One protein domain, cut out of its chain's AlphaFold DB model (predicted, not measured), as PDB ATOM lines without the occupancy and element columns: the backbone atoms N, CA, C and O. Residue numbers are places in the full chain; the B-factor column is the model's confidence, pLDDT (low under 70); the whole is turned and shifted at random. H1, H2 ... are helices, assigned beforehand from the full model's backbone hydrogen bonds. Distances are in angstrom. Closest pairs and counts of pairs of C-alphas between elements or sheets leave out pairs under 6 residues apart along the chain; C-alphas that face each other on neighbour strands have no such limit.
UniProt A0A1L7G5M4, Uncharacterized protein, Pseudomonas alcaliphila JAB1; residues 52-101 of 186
ATOM      1  N   ASN A  52     -41.747  41.358  24.706       84.75
ATOM      2  CA  ASN A  52     -40.417  40.755  24.642       84.75
ATOM      3  C   ASN A  52     -40.309  39.500  25.523       84.75
ATOM      4  O   ASN A  52     -39.770  38.486  25.076       84.75
ATOM      5  N   LEU A  53     -40.863  39.524  26.741       83.19
ATOM      6  CA  LEU A  53     -40.921  38.352  27.628       83.19
ATOM      7  C   LEU A  53     -41.732  37.205  27.016       83.19
ATOM      8  O   LEU A  53     -41.318  36.043  27.085       83.19
ATOM      9  N   LYS A  54     -42.857  37.523  26.370       86.81
ATOM     10  CA  LYS A  54     -43.681  36.529  25.676       86.81
ATOM     11  C   LYS A  54     -42.943  35.912  24.485       86.81
ATOM     12  O   LYS A  54     -42.924  34.689  24.355       86.81
ATOM     13  N   LYS A  55     -42.273  36.727  23.663       87.12
ATOM     14  CA  LYS A  55     -41.448  36.240  22.542       87.12
ATOM     15  C   LYS A  55     -40.327  35.315  23.015       87.12
ATOM     16  O   LYS A  55     -40.119  34.261  22.416       87.12
ATOM     17  N   MET A  56     -39.659  35.653  24.121       84.88
ATOM     18  CA  MET A  56     -38.652  34.779  24.737       84.88
ATOM     19  C   MET A  56     -39.242  33.424  25.149       84.88
ATOM     20  O   MET A  56     -38.621  32.383  24.919       84.88
ATOM     21  N   GLN A  57     -40.451  33.420  25.717       84.06
ATOM     22  CA  GLN A  57     -41.145  32.193  26.111       84.06
ATOM     23  C   GLN A  57     -41.503  31.319  24.900       84.06
ATOM     24  O   GLN A  57     -41.289  30.104  24.917       84.06
ATOM     25  N   GLU A  58     -42.015  31.932  23.833       88.38
ATOM     26  CA  GLU A  58     -42.353  31.240  22.588       88.38
ATOM     27  C   GLU A  58     -41.111  30.665  21.899       88.38
ATOM     28  O   GLU A  58     -41.144  29.513  21.462       88.38
ATOM     29  N   GLN A  59     -39.998  31.407  21.849       86.88
ATOM     30  CA  GLN A  59     -38.732  30.891  21.317       86.88
ATOM     31  C   GLN A  59     -38.230  29.677  22.104       86.88
ATOM     32  O   GLN A  59     -37.825  28.686  21.497       86.88
ATOM     33  N   MET A  60     -38.323  29.691  23.437       86.56
ATOM     34  CA  MET A  60     -37.978  28.510  24.238       86.56
ATOM     35  C   MET A  60     -38.889  27.319  23.955       86.56
ATOM     36  O   MET A  60     -38.413  26.190  23.845       86.56
ATOM     37  N   ASN A  61     -40.189  27.551  23.775       87.50
ATOM     38  CA  ASN A  61     -41.113  26.485  23.396       87.50
ATOM     39  C   ASN A  61     -40.748  25.882  22.026       87.50
ATOM     40  O   ASN A  61     -40.794  24.664  21.847       87.50
ATOM     41  N   GLN A  62     -40.319  26.716  21.076       88.75
ATOM     42  CA  GLN A  62     -39.838  26.262  19.770       88.75
ATOM     43  C   GLN A  62     -38.537  25.458  19.874       88.75
ATOM     44  O   GLN A  62     -38.436  24.403  19.252       88.75
ATOM     45  N   ILE A  63     -37.580  25.881  20.704       88.56
ATOM     46  CA  ILE A  63     -36.357  25.113  21.003       88.56
ATOM     47  C   ILE A  63     -36.702  23.728  21.567       88.56
ATOM     48  O   ILE A  63     -36.073  22.728  21.206       88.56
ATOM     49  N   GLN A  64     -37.705  23.650  22.445       82.88
ATOM     50  CA  GLN A  64     -38.155  22.379  23.014       82.88
ATOM     51  C   GLN A  64     -38.804  21.475  21.964       82.88
ATOM     52  O   GLN A  64     -38.497  20.286  21.920       82.88
ATOM     53  N   LYS A  65     -39.655  22.032  21.099       88.12
ATOM     54  CA  LYS A  65     -40.357  21.279  20.048       88.12
ATOM     55  C   LYS A  65     -39.471  20.891  18.867       88.12
ATOM     56  O   LYS A  65     -39.793  19.932  18.171       88.12
ATOM     57  N   ALA A  66     -38.382  21.617  18.625       90.94
ATOM     58  CA  ALA A  66     -37.450  21.305  17.553       90.94
ATOM     59  C   ALA A  66     -36.805  19.928  17.788       90.94
ATOM     60  O   ALA A  66     -36.095  19.721  18.774       90.94
ATOM     61  N   SER A  67     -37.066  18.992  16.871       87.69
ATOM     62  CA  SER A  67     -36.460  17.652  16.870       87.69
ATOM     63  C   SER A  67     -35.107  17.624  16.157       87.69
ATOM     64  O   SER A  67     -34.272  16.779  16.465       87.69
ATOM     65  N   ASP A  68     -34.881  18.545  15.217       93.50
ATOM     66  CA  ASP A  68     -33.625  18.651  14.483       93.50
ATOM     67  C   ASP A  68     -32.532  19.302  15.363       93.50
ATOM     68  O   ASP A  68     -32.740  20.404  15.888       93.50
ATOM     69  N   PRO A  69     -31.364  18.653  15.539       86.88
ATOM     70  CA  PRO A  69     -30.296  19.157  16.398       86.88
ATOM     71  C   PRO A  69     -29.622  20.424  15.853       86.88
ATOM     72  O   PRO A  69     -29.265  21.298  16.645       86.88
ATOM     73  N   ALA A  70     -29.483  20.571  14.532       91.62
ATOM     74  CA  ALA A  70     -28.902  21.760  13.912       91.62
ATOM     75  C   ALA A  70     -29.860  22.958  14.016       91.62
ATOM     76  O   ALA A  70     -29.443  24.071  14.356       91.62
ATOM     77  N   GLN A  71     -31.159  22.729  13.812       89.44
ATOM     78  CA  GLN A  71     -32.190  23.751  14.009       89.44
ATOM     79  C   GLN A  71     -32.293  24.166  15.482       89.44
ATOM     80  O   GLN A  71     -32.339  25.360  15.782       89.44
ATOM     81  N   ARG A  72     -32.279  23.203  16.411       90.69
ATOM     82  CA  ARG A  72     -32.275  23.477  17.855       90.69
ATOM     83  C   ARG A  72     -31.051  24.297  18.261       90.69
ATOM     84  O   ARG A  72     -31.198  25.238  19.037       90.69
ATOM     85  N   GLN A  73     -29.867  23.984  17.733       89.75
ATOM     86  CA  GLN A  73     -28.641  24.722  18.044       89.75
ATOM     87  C   GLN A  73     -28.706  26.174  17.553       89.75
ATOM     88  O   GLN A  73     -28.335  27.083  18.297       89.75
ATOM     89  N   LYS A  74     -29.237  26.407  16.347       93.50
ATOM     90  CA  LYS A  74     -29.468  27.761  15.828       93.50
ATOM     91  C   LYS A  74     -30.459  28.541  16.698       93.50
ATOM     92  O   LYS A  74     -30.160  29.658  17.112       93.50
ATOM     93  N   LEU A  75     -31.600  27.935  17.031       92.50
ATOM     94  CA  LEU A  75     -32.613  28.567  17.882       92.50
ATOM     95  C   LEU A  75     -32.075  28.873  19.290       92.50
ATOM     96  O   LEU A  75     -32.384  29.923  19.846       92.50
ATOM     97  N   MET A  76     -31.233  28.000  19.851       89.81
ATOM     98  CA  MET A  76     -30.561  28.239  21.133       89.81
ATOM     99  C   MET A  76     -29.635  29.460  21.092       89.81
ATOM    100  O   MET A  76     -29.632  30.248  22.036       89.81
ATOM    101  N   GLN A  77     -28.875  29.648  20.005       91.12
ATOM    102  CA  GLN A  77     -28.037  30.842  19.831       91.12
ATOM    103  C   GLN A  77     -28.889  32.114  19.745       91.12
ATOM    104  O   GLN A  77     -28.603  33.093  20.433       91.12
ATOM    105  N   GLU A  78     -29.970  32.083  18.962       89.56
ATOM    106  CA  GLU A  78     -30.903  33.210  18.842       89.56
ATOM    107  C   GLU A  78     -31.552  33.559  20.190       89.56
ATOM    108  O   GLU A  78     -31.628  34.733  20.564       89.56
ATOM    109  N   HIS A  79     -31.957  32.545  20.957       89.25
ATOM    110  CA  HIS A  79     -32.506  32.734  22.296       89.25
ATOM    111  C   HIS A  79     -31.478  33.330  23.264       89.25
ATOM    112  O   HIS A  79     -31.820  34.218  24.044       89.25
ATOM    113  N   GLN A  80     -30.211  32.912  23.190       85.25
ATOM    114  CA  GLN A  80     -29.143  33.484  24.010       85.25
ATOM    115  C   GLN A  80     -28.942  34.978  23.711       85.25
ATOM    116  O   GLN A  80     -28.831  35.779  24.641       85.25
ATOM    117  N   THR A  81     -28.943  35.374  22.435       89.50
ATOM    118  CA  THR A  81     -28.862  36.790  22.042       89.50
ATOM    119  C   THR A  81     -30.073  37.582  22.534       89.50
ATOM    120  O   THR A  81     -29.907  38.670  23.091       89.50
ATOM    121  N   MET A  82     -31.283  37.033  22.391       85.00
ATOM    122  CA  MET A  82     -32.502  37.682  22.881       85.00
ATOM    123  C   MET A  82     -32.477  37.847  24.406       85.00
ATOM    124  O   MET A  82     -32.826  38.911  24.917       85.00
ATOM    125  N   MET A  83     -32.005  36.837  25.138       85.06
ATOM    126  CA  MET A  83     -31.881  36.891  26.594       85.06
ATOM    127  C   MET A  83     -30.868  37.952  27.044       85.06
ATOM    128  O   MET A  83     -31.135  38.677  28.001       85.06
ATOM    129  N   GLN A  84     -29.739  38.100  26.341       84.19
ATOM    130  CA  GLN A  84     -28.764  39.163  26.622       84.19
ATOM    131  C   GLN A  84     -29.364  40.561  26.411       84.19
ATOM    132  O   GLN A  84     -29.175  41.448  27.246       84.19
ATOM    133  N   GLN A  85     -30.132  40.755  25.336       83.69
ATOM    134  CA  GLN A  85     -30.835  42.018  25.084       83.69
ATOM    135  C   GLN A  85     -31.916  42.293  26.135       83.69
ATOM    136  O   GLN A  85     -32.010  43.412  26.640       83.69
ATOM    137  N   GLY A  86     -32.689  41.272  26.515       79.88
ATOM    138  CA  GLY A  86     -33.686  41.363  27.582       79.88
ATOM    139  C   GLY A  86     -33.056  41.721  28.927       79.88
ATOM    140  O   GLY A  86     -33.571  42.586  29.636       79.88
ATOM    141  N   MET A  87     -31.895  41.134  29.244       81.75
ATOM    142  CA  MET A  87     -31.112  41.526  30.414       81.75
ATOM    143  C   MET A  87     -30.681  42.984  30.338       81.75
ATOM    144  O   MET A  87     -30.854  43.688  31.321       81.75
ATOM    145  N   HIS A  88     -30.172  43.463  29.203       79.31
ATOM    146  CA  HIS A  88     -29.752  44.858  29.067       79.31
ATOM    147  C   HIS A  88     -30.917  45.839  29.270       79.31
ATOM    148  O   HIS A  88     -30.799  46.785  30.048       79.31
ATOM    149  N   MET A  89     -32.065  45.570  28.643       75.19
ATOM    150  CA  MET A  89     -33.284  46.370  28.801       75.19
ATOM    151  C   MET A  89     -33.761  46.381  30.258       75.19
ATOM    152  O   MET A  89     -34.041  47.439  30.822       75.19
ATOM    153  N   MET A  90     -33.787  45.214  30.903       73.56
ATOM    154  CA  MET A  90     -34.226  45.109  32.290       73.56
ATOM    155  C   MET A  90     -33.224  45.719  33.278       73.56
ATOM    156  O   MET A  90     -33.632  46.287  34.289       73.56
ATOM    157  N   ASN A  91     -31.923  45.653  32.986       73.44
ATOM    158  CA  ASN A  91     -30.897  46.329  33.775       73.44
ATOM    159  C   ASN A  91     -31.001  47.855  33.618       73.44
ATOM    160  O   ASN A  91     -30.754  48.575  34.579       73.44
ATOM    161  N   GLY A  92     -31.438  48.346  32.453       69.38
ATOM    162  CA  GLY A  92     -31.779  49.754  32.234       69.38
ATOM    163  C   GLY A  92     -32.967  50.214  33.083       69.38
ATOM    164  O   GLY A  92     -32.856  51.202  33.809       69.38
ATOM    165  N   MET A  93     -34.066  49.450  33.095       65.12
ATOM    166  CA  MET A  93     -35.223  49.743  33.962       65.12
ATOM    167  C   MET A  93     -34.862  49.665  35.458       65.12
ATOM    168  O   MET A  93     -35.309  50.500  36.250       65.12
ATOM    169  N   ARG A  94     -34.037  48.688  35.863       61.25
ATOM    170  CA  ARG A  94     -33.681  48.450  37.274       61.25
ATOM    171  C   ARG A  94     -32.582  49.384  37.800       61.25
ATOM    172  O   ARG A  94     -32.673  49.826  38.938       61.25
ATOM    173  N   GLY A  95     -31.552  49.670  37.006       51.44
ATOM    174  CA  GLY A  95     -30.361  50.420  37.426       51.44
ATOM    175  C   GLY A  95     -30.333  51.887  36.997       51.44
ATOM    176  O   GLY A  95     -29.486  52.633  37.478       51.44
ATOM    177  N   GLY A  96     -31.231  52.306  36.100       49.94
ATOM    178  CA  GLY A  96     -31.094  53.576  35.392       49.94
ATOM    179  C   GLY A  96     -32.308  54.494  35.385       49.94
ATOM    180  O   GLY A  96     -32.223  55.490  34.691       49.94
ATOM    181  N   GLY A  97     -33.408  54.240  36.102       48.66
ATOM    182  CA  GLY A  97     -34.463  55.266  36.220       48.66
ATOM    183  C   GLY A  97     -35.848  54.796  36.656       48.66
ATOM    184  O   GLY A  97     -36.560  55.546  37.316       48.66
ATOM    185  N   MET A  98     -36.236  53.547  36.390       48.25
ATOM    186  CA  MET A  98     -37.605  53.104  36.687       48.25
ATOM    187  C   MET A  98     -37.764  52.602  38.128       48.25
ATOM    188  O   MET A  98     -38.685  53.007  38.836       48.25
ATOM    189  N   MET A  99     -36.805  51.815  38.624       50.00
ATOM    190  CA  MET A  99     -36.750  51.439  40.043       50.00
ATOM    191  C   MET A  99     -36.140  52.533  40.934       50.00
ATOM    192  O   MET A  99     -36.245  52.410  42.138       50.00
ATOM    193  N   GLY A 100     -35.562  53.608  40.382       48.50
ATOM    194  CA  GLY A 100     -35.181  54.808  41.147       48.50
ATOM    195  C   GLY A 100     -36.336  55.803  41.341       48.50
ATOM    196  O   GLY A 100     -36.341  56.564  42.303       48.50
ATOM    197  N   CYS A 101     -37.330  55.776  40.443       45.88
ATOM    198  CA  CYS A 101     -38.577  56.538  40.558       45.88
ATOM    199  C   CYS A 101     -39.613  55.817  41.437       45.88
ATOM    200  O   CYS A 101     -40.370  56.468  42.154       45.88
TER     201      CYS A 101
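This is residues 52 to 101 of the 186 residues of an uncharacterized protein of Pseudomonas alcaliphila JAB1 (UniProt A0A1L7G5M4). Picture a helical hairpin with unequal arms: the long helix H2 makes the length, and the shorter H1 folds back beside its first part, leaving the last part of H2 without a partner. A tiny helix, H3, follows at the far end of H2, and residues 92 to 97, of which 92 to 95 belong to H2, stand free. The printed part has 50 residues with three named helices, H1, H2 and H3 in that order along the chain, and no named strand; the class is all helix. The whole is loose, with a radius of gyration of the C-alphas of 14.0 A, and its outline is a rod spanning 46 by 16 by 9 A.

Begin with the longest helix, H2, residues 69 to 95. Find C-alpha 69 at (-30.296, 19.157, 16.398); from there the helix runs 37.7 A to C-alpha 95 at (-30.361, 50.420, 37.426). Before it in the chain comes H1, residues 52 to 65, which starts at C-alpha 52, printed at (-40.417, 40.755, 24.642), and measures 20.0 A from first to last C-alpha. After H2 look for H3, residues 98 to 101, 5.3 A from first to last C-alpha and ending at C-alpha 101 at (-38.577, 56.538, 40.558).

Start from H2 and look across to H1: the two touch, with 13 pairs of C-alphas within 8 A. Their closest C-alphas are those of Ile 63 and Arg 72, 5.4 A apart. They run opposite ways at a shallow tilt of 21 degrees, and together they form a helical hairpin. At the other end of H2, H3 is close but not clearly touching; the closest C-alphas of the two are those of Met 93 and Met 99, 6.5 A apart. H1 and H3 are apart. Along the backbones of H1 and H2, every O i to N i+4 pair is within hydrogen-bond range; H3 with its four residues is too short for such a pair, and its one O i to N i+3 pair is within range.

The two C-alphas farthest apart in the domain are those of Asp 68 and Cys 101, at 46.3 A, while the first and last printed C-alphas, of Asn 52 and Cys 101, are 22.5 A apart. The printed part has no cut. The link from H1 to H2, three residues, is tight, and so is the link from H2 to H3, two residues. In the B-factor column you will find a mean pLDDT of the printed part of 79.8; residues 92 to 101 are under 70, and the mean for H3 is 48.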